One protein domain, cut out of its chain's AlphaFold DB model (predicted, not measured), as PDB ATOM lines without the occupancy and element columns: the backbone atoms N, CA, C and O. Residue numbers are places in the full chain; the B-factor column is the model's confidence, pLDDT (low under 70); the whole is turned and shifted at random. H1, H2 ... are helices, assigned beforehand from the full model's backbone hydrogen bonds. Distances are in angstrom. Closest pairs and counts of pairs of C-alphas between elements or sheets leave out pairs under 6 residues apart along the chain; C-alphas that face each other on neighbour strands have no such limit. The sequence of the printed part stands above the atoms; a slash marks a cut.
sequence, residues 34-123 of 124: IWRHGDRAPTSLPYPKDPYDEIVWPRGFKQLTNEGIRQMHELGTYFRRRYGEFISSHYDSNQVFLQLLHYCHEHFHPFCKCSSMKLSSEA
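AT A GLANCE: This is residues 34 to 123 of the 124 residues of an uncharacterized protein of Dictyocaulus viviparus (UniProt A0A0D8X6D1). With little regular structure, this is a loose rod: one long helix, H1, with a shorter one, H2, packed on it at a slant, and long unnamed stretches making much of the rest. Residues 46 to 52 stick out free. The printed part has 90 residues, with two named helices in the order H1, H2 and no named strand; the class is all helix, with 31 residues in named elements. It is loose, with a radius of gyration of the C-alphas of 15.8 A, and spans 52 by 22 by 20 A.

IN THESE COORDINATES: H1, residues 66 to 83, runs 25.8 A from C-alpha 66 at (23.667, 9.500, 30.858). H2, residues 110 to 122, runs 16.3 A and ends at C-alpha 122 at (12.432, 26.221, 35.468).

HOW THE PARTS SIT: H1 and H2 touch; their closest C-alphas, Gly 76 and Ser 116, are 4.7 A apart. They run the same way at a steep tilt of 42 degrees. In H1 every O i to N i+4 pair is within hydrogen-bond range; in H2, 5 of 9 are.

THE WHOLE: The C-alphas farthest apart, Lys 49 and Glu 85, are 52.4 A apart. The printed part has no cut. The link from H1 to H2, 26 residues, is long. Residues 101 to 123 have pLDDT under 70.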
ATOM      1  N   ILE A  34      23.377  15.540  52.117       90.62
ATOM      2  CA  ILE A  34      24.685  15.193  51.565       90.62
ATOM      3  C   ILE A  34      24.457  13.976  50.683       90.62
ATOM      4  O   ILE A  34      23.925  12.964  51.138       90.62
ATOM      5  N   TRP A  35      24.835  14.078  49.415       88.44
ATOM      6  CA  TRP A  35      24.693  12.991  48.458       88.44
ATOM      7  C   TRP A  35      25.955  12.856  47.620       88.44
ATOM      8  O   TRP A  35      26.710  13.807  47.399       88.44
ATOM      9  N   ARG A  36      26.183  11.636  47.143       90.06
ATOM     10  CA  ARG A  36      27.221  11.367  46.159       90.06
ATOM     11  C   ARG A  36      26.744  11.842  44.788       90.06
ATOM     12  O   ARG A  36      25.554  11.946  44.514       90.06
ATOM     13  N   HIS A  37      27.697  12.119  43.912       86.25
ATOM     14  CA  HIS A  37      27.421  12.248  42.487       86.25
ATOM     15  C   HIS A  37      26.676  11.023  41.919       86.25
ATOM     16  O   HIS A  37      26.869   9.911  42.412       86.25
ATOM     17  N   GLY A  38      25.904  11.223  40.848       86.81
ATOM     18  CA  GLY A  38      25.337  10.129  40.051       86.81
ATOM     19  C   GLY A  38      26.412   9.300  39.347       86.81
ATOM     20  O   GLY A  38      27.595   9.637  39.403       86.81
ATOM     21  N   ASP A  39      26.007   8.224  38.687       91.88
ATOM     22  CA  ASP A  39      26.906   7.298  37.993       91.88
ATOM     23  C   ASP A  39      27.934   7.971  37.048       91.88
ATOM     24  O   ASP A  39      27.659   8.973  36.378       91.88
ATOM     25  N   ARG A  40      29.163   7.439  37.031       89.12
ATOM     26  CA  ARG A  40      30.314   7.990  36.294       89.12
ATOM     27  C   ARG A  40      31.122   6.893  35.633       89.12
ATOM     28  O   ARG A  40      31.294   5.821  36.202       89.12
ATOM     29  N   ALA A  41      31.728   7.244  34.505       90.69
ATOM     30  CA  ALA A  41      32.791   6.452  33.916       90.69
ATOM     31  C   ALA A  41      33.976   6.299  34.897       90.69
ATOM     32  O   ALA A  41      34.216   7.194  35.726       90.69
ATOM     33  N   PRO A  42      34.750   5.202  34.795       90.31
ATOM     34  CA  PRO A  42      35.996   5.007  35.518       90.31
ATOM     35  C   PRO A  42      36.925   6.208  35.382       90.31
ATOM     36  O   PRO A  42      36.869   6.974  34.421       90.31
ATOM     37  N   THR A  43      37.789   6.390  36.377       86.75
ATOM     38  CA  THR A  43      38.723   7.525  36.393       86.75
ATOM     39  C   THR A  43      39.909   7.310  35.449       86.75
ATOM     40  O   THR A  43      40.493   8.268  34.955       86.75
ATOM     41  N   SER A  44      40.254   6.055  35.193       86.06
ATOM     42  CA  SER A  44      41.317   5.593  34.305       86.06
ATOM     43  C   SER A  44      41.013   4.144  33.926       86.06
ATOM     44  O   SER A  44      40.039   3.582  34.441       86.06
ATOM     45  N   LEU A  45      41.878   3.521  33.116       88.00
ATOM     46  CA  LEU A  45      41.841   2.071  32.917       88.00
ATOM     47  C   LEU A  45      41.784   1.369  34.289       88.00
ATOM     48  O   LEU A  45      42.672   1.610  35.118       88.00
ATOM     49  N   PRO A  46      40.758   0.544  34.556       84.75
ATOM     50  CA  PRO A  46      40.593  -0.098  35.857       84.75
ATOM     51  C   PRO A  46      41.742  -1.051  36.206       84.75
ATOM     52  O   PRO A  46      42.132  -1.155  37.367       84.75
ATOM     53  N   TYR A  47      42.298  -1.737  35.205       87.75
ATOM     54  CA  TYR A  47      43.451  -2.623  35.351       87.75
ATOM     55  C   TYR A  47      44.237  -2.718  34.033       87.75
ATOM     56  O   TYR A  47      43.652  -2.537  32.972       87.75
ATOM     57  N   PRO A  48      45.544  -3.053  34.047       88.44
ATOM     58  CA  PRO A  48      46.420  -2.936  32.868       88.44
ATOM     59  C   PRO A  48      46.044  -3.757  31.623       88.44
ATOM     60  O   PRO A  48      46.629  -3.547  30.566       88.44
ATOM     61  N   LYS A  49      45.137  -4.730  31.747       90.81
ATOM     62  CA  LYS A  49      44.709  -5.624  30.658       90.81
ATOM     63  C   LYS A  49      43.211  -5.511  30.370       90.81
ATOM     64  O   LYS A  49      42.623  -6.470  29.879       90.81
ATOM     65  N   ASP A  50      42.591  -4.393  30.740       88.31
ATOM     66  CA  ASP A  50      41.174  -4.180  30.465       88.31
ATOM     67  C   ASP A  50      40.954  -4.080  28.946       88.31
ATOM     68  O   ASP A  50      41.592  -3.240  28.307       88.31
ATOM     69  N   PRO A  51      40.109  -4.938  28.338       88.56
ATOM     70  CA  PRO A  51      39.800  -4.836  26.915       88.56
ATOM     71  C   PRO A  51      38.962  -3.591  26.584       88.56
ATOM     72  O   PRO A  51      38.811  -3.262  25.407       88.56
ATOM     73  N   TYR A  52      38.400  -2.916  27.592       87.88
ATOM     74  CA  TYR A  52      37.517  -1.769  27.436       87.88
ATOM     75  C   TYR A  52      38.229  -0.457  27.787       87.88
ATOM     76  O   TYR A  52      38.295  -0.037  28.943       87.88
ATOM     77  N   ASP A  53      38.741   0.205  26.752       86.69
ATOM     78  CA  ASP A  53      39.381   1.519  26.853       86.69
ATOM     79  C   ASP A  53      38.351   2.672  26.838       86.69
ATOM     80  O   ASP A  53      37.142   2.450  26.750       86.69
ATOM     81  N   GLU A  54      38.806   3.925  26.895       86.50
ATOM     82  CA  GLU A  54      37.974   5.133  26.977       86.50
ATOM     83  C   GLU A  54      36.877   5.214  25.899       86.50
ATOM     84  O   GLU A  54      35.802   5.754  26.150       86.50
ATOM     85  N   ILE A  55      37.106   4.610  24.731       87.75
ATOM     86  CA  ILE A  55      36.189   4.590  23.580       87.75
ATOM     87  C   ILE A  55      34.810   4.011  23.938       87.75
ATOM     88  O   ILE A  55      33.805   4.417  23.355       87.75
ATOM     89  N   VAL A  56      34.729   3.086  24.903       90.56
ATOM     90  CA  VAL A  56      33.436   2.507  25.315       90.56
ATOM     91  C   VAL A  56      32.584   3.481  26.129       90.56
ATOM     92  O   VAL A  56      31.390   3.250  26.311       90.56
ATOM     93  N   TRP A  57      33.185   4.563  26.628       89.00
ATOM     94  CA  TRP A  57      32.523   5.605  27.395       89.00
ATOM     95  C   TRP A  57      32.213   6.769  26.452       89.00
ATOM     96  O   TRP A  57      33.113   7.534  26.119       89.00
ATOM     97  N   PRO A  58      30.943   6.995  26.059       87.19
ATOM     98  CA  PRO A  58      30.597   7.994  25.036       87.19
ATOM     99  C   PRO A  58      31.016   9.431  25.372       87.19
ATOM    100  O   PRO A  58      31.004  10.307  24.514       87.19
ATOM    101  N   ARG A  59      31.319   9.691  26.648       83.69
ATOM    102  CA  ARG A  59      31.724  10.999  27.173       83.69
ATOM    103  C   ARG A  59      33.166  11.015  27.677       83.69
ATOM    104  O   ARG A  59      33.587  12.035  28.206       83.69
ATOM    105  N   GLY A  60      33.889   9.908  27.537       87.75
ATOM    106  CA  GLY A  60      35.218   9.713  28.096       87.75
ATOM    107  C   GLY A  60      35.222   9.355  29.581       87.75
ATOM    108  O   GLY A  60      34.186   9.289  30.255       87.75
ATOM    109  N   PHE A  61      36.424   9.115  30.097       88.31
ATOM    110  CA  PHE A  61      36.657   8.782  31.496       88.31
ATOM    111  C   PHE A  61      36.348   9.957  32.428       88.31
ATOM    112  O   PHE A  61      36.332  11.124  32.036       88.31
ATOM    113  N   LYS A  62      36.102   9.647  33.709       84.75
ATOM    114  CA  LYS A  62      35.785  10.606  34.790       84.75
ATOM    115  C   LYS A  62      34.475  11.386  34.613       84.75
ATOM    116  O   LYS A  62      34.077  12.103  35.536       84.75
ATOM    117  N   GLN A  63      33.794  11.257  33.476       84.56
ATOM    118  CA  GLN A  63      32.562  11.982  33.190       84.56
ATOM    119  C   GLN A  63      31.321  11.268  33.732       84.56
ATOM    120  O   GLN A  63      31.312  10.055  33.948       84.56
ATOM    121  N   LEU A  64      30.256  12.041  33.964       85.19
ATOM    122  CA  LEU A  64      28.945  11.513  34.346       85.19
ATOM    123  C   LEU A  64      28.353  10.728  33.168       85.19
ATOM    124  O   LEU A  64      28.353  11.224  32.039       85.19
ATOM    125  N   THR A  65      27.837   9.529  33.422       89.81
ATOM    126  CA  THR A  65      27.110   8.767  32.398       89.81
ATOM    127  C   THR A  65      25.729   9.395  32.174       89.81
ATOM    128  O   THR A  65      25.252  10.193  32.987       89.81
ATOM    129  N   ASN A  66      25.051   9.051  31.075       87.75
ATOM    130  CA  ASN A  66      23.667   9.500  30.858       87.75
ATOM    131  C   ASN A  66      22.736   9.008  31.975       87.75
ATOM    132  O   ASN A  66      21.834   9.725  32.401       87.75
ATOM    133  N   GLU A  67      23.019   7.818  32.496       90.50
ATOM    134  CA  GLU A  67      22.330   7.263  33.651       90.50
ATOM    135  C   GLU A  67      22.615   8.078  34.921       90.50
ATOM    136  O   GLU A  67      21.692   8.444  35.644       90.50
ATOM    137  N   GLY A  68      23.866   8.487  35.149       88.62
ATOM    138  CA  GLY A  68      24.212   9.373  36.257       88.62
ATOM    139  C   GLY A  68      23.532  10.740  36.182       88.62
ATOM    140  O   GLY A  68      23.144  11.286  37.213       88.62
ATOM    141  N   ILE A  69      23.322  11.286  34.981       84.12
ATOM    142  CA  ILE A  69      22.527  12.511  34.788       84.12
ATOM    143  C   ILE A  69      21.071  12.274  35.181       84.12
ATOM    144  O   ILE A  69      20.504  13.073  35.931       84.12
ATOM    145  N   ARG A  70      20.474  11.174  34.707       88.19
ATOM    146  CA  ARG A  70      19.090  10.799  35.024       88.19
ATOM    147  C   ARG A  70      18.883  10.654  36.532       88.19
ATOM    148  O   ARG A  70      17.954  11.243  37.074       88.19
ATOM    149  N   GLN A  71      19.796   9.968  37.218       88.06
ATOM    150  CA  GLN A  71      19.773   9.807  38.675       88.06
ATOM    151  C   GLN A  71      19.788  11.151  39.411       88.06
ATOM    152  O   GLN A  71      19.031  11.359  40.358       88.06
ATOM    153  N   MET A  72      20.628  12.092  38.969       85.44
ATOM    154  CA  MET A  72      20.695  13.423  39.579       85.44
ATOM    155  C   MET A  72      19.408  14.225  39.346       85.44
ATOM    156  O   MET A  72      18.922  14.886  40.266       85.44
ATOM    157  N   HIS A  73      18.813  14.115  38.158       84.69
ATOM    158  CA  HIS A  73      17.528  14.737  37.841       84.69
ATOM    159  C   HIS A  73      16.377  14.169  38.693       84.69
ATOM    160  O   HIS A  73      15.560  14.918  39.235       84.69
ATOM    161  N   GLU A  74      16.324  12.849  38.865       89.69
ATOM    162  CA  GLU A  74      15.340  12.185  39.727       89.69
ATOM    163  C   GLU A  74      15.501  12.592  41.194       89.69
ATOM    164  O   GLU A  74      14.509  12.879  41.866       89.69
ATOM    165  N   LEU A  75      16.742  12.715  41.674       88.12
ATOM    166  CA  LEU A  75      17.028  13.214  43.018       88.12
ATOM    167  C   LEU A  75      16.542  14.661  43.208       88.12
ATOM    168  O   LEU A  75      15.920  14.977  44.223       88.12
ATOM    169  N   GLY A  76      16.774  15.535  42.225       85.50
ATOM    170  CA  GLY A  76      16.244  16.902  42.231       85.50
ATOM    171  C   GLY A  76      14.714  16.935  42.268       85.50
ATOM    172  O   GLY A  76      14.116  17.654  43.071       85.50
ATOM    173  N   THR A  77      14.077  16.073  41.472       86.25
ATOM    174  CA  THR A  77      12.616  15.907  41.440       86.25
ATOM    175  C   THR A  77      12.076  15.426  42.789       86.25
ATOM    176  O   THR A  77      11.054  15.924  43.267       86.25
ATOM    177  N   TYR A  78      12.766  14.488  43.441       91.25
ATOM    178  CA  TYR A  78      12.425  14.026  44.785       91.25
ATOM    179  C   TYR A  78      12.484  15.166  45.808       91.25
ATOM    180  O   TYR A  78      11.529  15.349  46.565       91.25
ATOM    181  N   PHE A  79      13.551  15.973  45.804       90.06
ATOM    182  CA  PHE A  79      13.656  17.120  46.708       90.06
ATOM    183  C   PHE A  79      12.558  18.151  46.466       90.06
ATOM    184  O   PHE A  79      11.955  18.621  47.431       90.06
ATOM    185  N   ARG A  80      12.231  18.443  45.203       87.25
ATOM    186  CA  ARG A  80      11.139  19.361  44.860       87.25
ATOM    187  C   ARG A  80       9.785  18.859  45.362       87.25
ATOM    188  O   ARG A  80       9.019  19.641  45.911       87.25
ATOM    189  N   ARG A  81       9.498  17.560  45.228       90.31
ATOM    190  CA  ARG A  81       8.252  16.957  45.739       90.31
ATOM    191  C   ARG A  81       8.197  16.929  47.264       90.31
ATOM    192  O   ARG A  81       7.134  17.134  47.833       90.31
ATOM    193  N   ARG A  82       9.324  16.661  47.924       92.19
ATOM    194  CA  ARG A  82       9.391  16.516  49.385       92.19
ATOM    195  C   ARG A  82       9.385  17.849  50.127       92.19
ATOM    196  O   ARG A  82       8.825  17.922  51.214       92.19
ATOM    197  N   TYR A  83      10.040  18.862  49.568       91.62
ATOM    198  CA  TYR A  83      10.265  20.149  50.224       91.62
ATOM    199  C   TYR A  83       9.601  21.317  49.495       91.62
ATOM    200  O   TYR A  83       9.857  22.457  49.851       91.62
ATOM    201  N   GLY A  84       8.742  21.073  48.502       87.25
ATOM    202  CA  GLY A  84       8.122  22.123  47.685       87.25
ATOM    203  C   GLY A  84       7.241  23.120  48.446       87.25
ATOM    204  O   GLY A  84       7.022  24.212  47.941       87.25
ATOM    205  N   GLU A  85       6.767  22.763  49.644       89.44
ATOM    206  CA  GLU A  85       6.076  23.685  50.564       89.44
ATOM    207  C   GLU A  85       7.052  24.477  51.453       89.44
ATOM    208  O   GLU A  85       6.693  25.519  51.989       89.44
ATOM    209  N   PHE A  86       8.287  23.988  51.610       90.06
ATOM    210  CA  PHE A  86       9.346  24.602  52.416       90.06
ATOM    211  C   PHE A  86      10.241  25.557  51.602       90.06
ATOM    212  O   PHE A  86      10.756  26.521  52.155       90.06
ATOM    213  N   ILE A  87      10.422  25.309  50.298       87.56
ATOM    214  CA  ILE A  87      11.206  26.162  49.383       87.56
ATOM    215  C   ILE A  87      10.299  26.860  48.363       87.56
ATOM    216  O   ILE A  87       9.319  26.275  47.897       87.56
ATOM    217  N   SER A  88      10.642  28.087  47.960       85.75
ATOM    218  CA  SER A  88       9.869  28.849  46.967       85.75
ATOM    219  C   SER A  88       9.691  28.113  45.633       85.75
ATOM    220  O   SER A  88      10.438  27.193  45.291       85.75
ATOM    221  N   SER A  89       8.681  28.507  44.848       83.56
ATOM    222  CA  SER A  89       8.450  27.953  43.503       83.56
ATOM    223  C   SER A  89       9.620  28.188  42.552       83.56
ATOM    224  O   SER A  89       9.978  27.300  41.782       83.56
ATOM    225  N   HIS A  90      10.232  29.365  42.652       82.38
ATOM    226  CA  HIS A  90      11.411  29.750  41.895       82.38
ATOM    227  C   HIS A  90      12.669  29.582  42.744       82.38
ATOM    228  O   HIS A  90      12.610  29.651  43.973       82.38
ATOM    229  N   TYR A  91      13.806  29.365  42.088       80.06
ATOM    230  CA  TYR A  91      15.095  29.294  42.763       80.06
ATOM    231  C   TYR A  91      15.448  30.636  43.428       80.06
ATOM    232  O   TYR A  91      15.501  31.666  42.760       80.06
ATOM    233  N   ASP A  92      15.754  30.594  44.726       81.38
ATOM    234  CA  ASP A  92      16.259  31.720  45.514       81.38
ATOM    235  C   ASP A  92      17.591  31.321  46.166       81.38
ATOM    236  O   ASP A  92      17.665  30.367  46.949       81.38
ATOM    237  N   SER A  93      18.659  32.058  45.846       81.81
ATOM    238  CA  SER A  93      20.000  31.818  46.387       81.81
ATOM    239  C   SER A  93      20.112  32.069  47.891       81.81
ATOM    240  O   SER A  93      21.076  31.614  48.498       81.81
ATOM    241  N   ASN A  94      19.153  32.778  48.492       85.38
ATOM    242  CA  ASN A  94      19.100  32.992  49.938       85.38
ATOM    243  C   ASN A  94      18.475  31.805  50.686       85.38
ATOM    244  O   ASN A  94      18.712  31.648  51.881       85.38
ATOM    245  N   GLN A  95      17.688  30.969  50.000       83.94
ATOM    246  CA  GLN A  95      17.011  29.807  50.591       83.94
ATOM    247  C   GLN A  95      17.775  28.503  50.351       83.94
ATOM    248  O   GLN A  95      17.769  27.609  51.195       83.94
ATOM    249  N   VAL A  96      18.425  28.377  49.190       83.88
ATOM    250  CA  VAL A  96      19.095  27.144  48.773       83.88
ATOM    251  C   VAL A  96      20.583  27.397  48.580       83.88
ATOM    252  O   VAL A  96      21.003  28.078  47.646       83.88
ATOM    253  N   PHE A  97      21.391  26.770  49.434       84.56
ATOM    254  CA  PHE A  97      22.844  26.770  49.323       84.56
ATOM    255  C   PHE A  97      23.353  25.408  48.839       84.56
ATOM    256  O   PHE A  97      22.979  24.361  49.369       84.56
ATOM    257  N   LEU A  98      24.228  25.419  47.831       79.44
ATOM    258  CA  LEU A  98      24.837  24.219  47.260       79.44
ATOM    259  C   LEU A  98      26.357  24.326  47.330       79.44
ATOM    260  O   LEU A  98      26.952  25.192  46.692       79.44
ATOM    261  N   GLN A  99      26.988  23.388  48.036       80.69
ATOM    262  CA  GLN A  99      28.441  23.286  48.111       80.69
ATOM    263  C   GLN A  99      28.926  21.954  47.549       80.69
ATOM    264  O   GLN A  99      28.452  20.879  47.915       80.69
ATOM    265  N   LEU A 100      29.900  22.033  46.643       75.00
ATOM    266  CA  LEU A 100      30.561  20.876  46.057       75.00
ATOM    267  C   LEU A 100      31.914  20.684  46.735       75.00
ATOM    268  O   LEU A 100      32.753  21.582  46.718       75.00
ATOM    269  N   LEU A 101      32.151  19.495  47.284       64.56
ATOM    270  CA  LEU A 101      33.504  19.077  47.645       64.56
ATOM    271  C   LEU A 101      34.307  18.901  46.345       64.56
ATOM    272  O   LEU A 101      33.898  18.167  45.441       64.56
ATOM    273  N   HIS A 102      35.392  19.667  46.229       55.47
ATOM    274  CA  HIS A 102      36.251  19.813  45.051       55.47
ATOM    275  C   HIS A 102      36.652  18.465  44.419       55.47
ATOM    276  O   HIS A 102      37.405  17.707  45.020       55.47
ATOM    277  N   TYR A 103      36.179  18.207  43.191       49.78
ATOM    278  CA  TYR A 103      36.871  17.445  42.133       49.78
ATOM    279  C   TYR A 103      36.076  17.593  40.817       49.78
ATOM    280  O   TYR A 103      35.352  16.690  40.396       49.78
ATOM    281  N   CYS A 104      36.119  18.773  40.195       45.59
ATOM    282  CA  CYS A 104      35.686  18.932  38.804       45.59
ATOM    283  C   CYS A 104      36.941  19.133  37.956       45.59
ATOM    284  O   CYS A 104      37.508  20.220  37.952       45.59
ATOM    285  N   HIS A 105      37.379  18.082  37.260       41.44
ATOM    286  CA  HIS A 105      38.360  18.224  36.189       41.44
ATOM    287  C   HIS A 105      37.642  18.815  34.958       41.44
ATOM    288  O   HIS A 105      36.888  18.141  34.256       41.44
ATOM    289  N   GLU A 106      37.809  20.126  34.823       40.50
ATOM    290  CA  GLU A 106      37.806  20.996  33.636       40.50
ATOM    291  C   GLU A 106      36.699  21.025  32.571       40.50
ATOM    292  O   GLU A 106      36.577  22.082  31.968       40.50
ATOM    293  N   HIS A 107      35.830  20.036  32.334       43.19
ATOM    294  CA  HIS A 107      34.903  20.164  31.178       43.19
ATOM    295  C   HIS A 107      33.453  19.716  31.366       43.19
ATOM    296  O   HIS A 107      32.669  19.771  30.417       43.19
ATOM    297  N   PHE A 108      33.028  19.377  32.585       44.72
ATOM    298  CA  PHE A 108      31.604  19.156  32.848       44.72
ATOM    299  C   PHE A 108      30.967  20.354  33.534       44.72
ATOM    300  O   PHE A 108      31.282  20.679  34.681       44.72
ATOM    301  N   HIS A 109      30.062  20.997  32.798       45.12
ATOM    302  CA  HIS A 109      29.386  22.221  33.186       45.12
ATOM    303  C   HIS A 109      28.891  22.183  34.651       45.12
ATOM    304  O   HIS A 109      28.187  21.236  35.029       45.12
ATOM    305  N   PRO A 110      29.102  23.260  35.437       45.34
ATOM    306  CA  PRO A 110      28.407  23.463  36.715       45.34
ATOM    307  C   PRO A 110      26.877  23.400  36.562       45.34
ATOM    308  O   PRO A 110      26.165  23.170  37.542       45.34
ATOM    309  N   PHE A 111      26.383  23.515  35.323       41.97
ATOM    310  CA  PHE A 111      25.001  23.262  34.946       41.97
ATOM    311  C   PHE A 111      24.524  21.891  35.411       41.97
ATOM    312  O   PHE A 111      23.587  21.867  36.170       41.97
ATOM    313  N   CYS A 112      25.156  20.748  35.134       48.72
ATOM    314  CA  CYS A 112      24.465  19.465  35.372       48.72
ATOM    315  C   CYS A 112      24.116  19.180  36.859       48.72
ATOM    316  O   CYS A 112      23.055  18.633  37.166       48.72
ATOM    317  N   LYS A 113      24.960  19.627  37.802       48.50
ATOM    318  CA  LYS A 113      24.711  19.497  39.253       48.50
ATOM    319  C   LYS A 113      23.766  20.571  39.801       48.50
ATOM    320  O   LYS A 113      22.889  20.248  40.594       48.50
ATOM    321  N   CYS A 114      23.929  21.826  39.381       47.47
ATOM    322  CA  CYS A 114      23.075  22.935  39.819       47.47
ATOM    323  C   CYS A 114      21.684  22.872  39.156       47.47
ATOM    324  O   CYS A 114      20.671  23.192  39.773       47.47
ATOM    325  N   SER A 115      21.627  22.352  37.932       47.19
ATOM    326  CA  SER A 115      20.425  22.112  37.141       47.19
ATOM    327  C   SER A 115      19.497  21.097  37.783       47.19
ATOM    328  O   SER A 115      18.313  21.215  37.576       47.19
ATOM    329  N   SER A 116      19.928  20.143  38.608       50.38
ATOM    330  CA  SER A 116      18.942  19.223  39.211       50.38
ATOM    331  C   SER A 116      17.970  19.941  40.168       50.38
ATOM    332  O   SER A 116      16.791  19.604  40.210       50.38
ATOM    333  N   MET A 117      18.433  20.976  40.883       50.00
ATOM    334  CA  MET A 117      17.562  21.846  41.688       50.00
ATOM    335  C   MET A 117      17.010  23.032  40.881       50.00
ATOM    336  O   MET A 117      15.821  23.317  40.999       50.00
ATOM    337  N   LYS A 118      17.812  23.670  40.011       50.72
ATOM    338  CA  LYS A 118      17.361  24.788  39.150       50.72
ATOM    339  C   LYS A 118      16.358  24.377  38.059       50.72
ATOM    340  O   LYS A 118      15.360  25.063  37.880       50.72
ATOM    341  N   LEU A 119      16.532  23.223  37.406       43.03
ATOM    342  CA  LEU A 119      15.568  22.682  36.430       43.03
ATOM    343  C   LEU A 119      14.228  22.373  37.092       43.03
ATOM    344  O   LEU A 119      13.202  22.524  36.452       43.03
ATOM    345  N   SER A 120      14.200  21.995  38.375       43.31
ATOM    346  CA  SER A 120      12.922  21.761  39.060       43.31
ATOM    347  C   SER A 120      12.083  23.037  39.230       43.31
ATOM    348  O   SER A 120      10.864  22.941  39.351       43.31
ATOM    349  N   SER A 121      12.720  24.216  39.221       40.44
ATOM    350  CA  SER A 121      12.054  25.526  39.266       40.44
ATOM    351  C   SER A 121      11.821  26.167  37.892       40.44
ATOM    352  O   SER A 121      11.036  27.103  37.799       40.44
ATOM    353  N   GLU A 122      12.500  25.690  36.844       37.47
ATOM    354  CA  GLU A 122      12.432  26.221  35.468       37.47
ATOM    355  C   GLU A 122      11.681  25.282  34.498       37.47
ATOM    356  O   GLU A 122      11.547  25.595  33.322       37.47
ATOM    357  N   ALA A 123      11.192  24.125  34.961       33.25
ATOM    358  CA  ALA A 123      10.480  23.131  34.144       33.25
ATOM    359  C   ALA A 123       8.962  23.397  33.983       33.25
ATOM    360  O   ALA A 123       8.189  22.445  33.845       33.25
TER     361      ALA A 123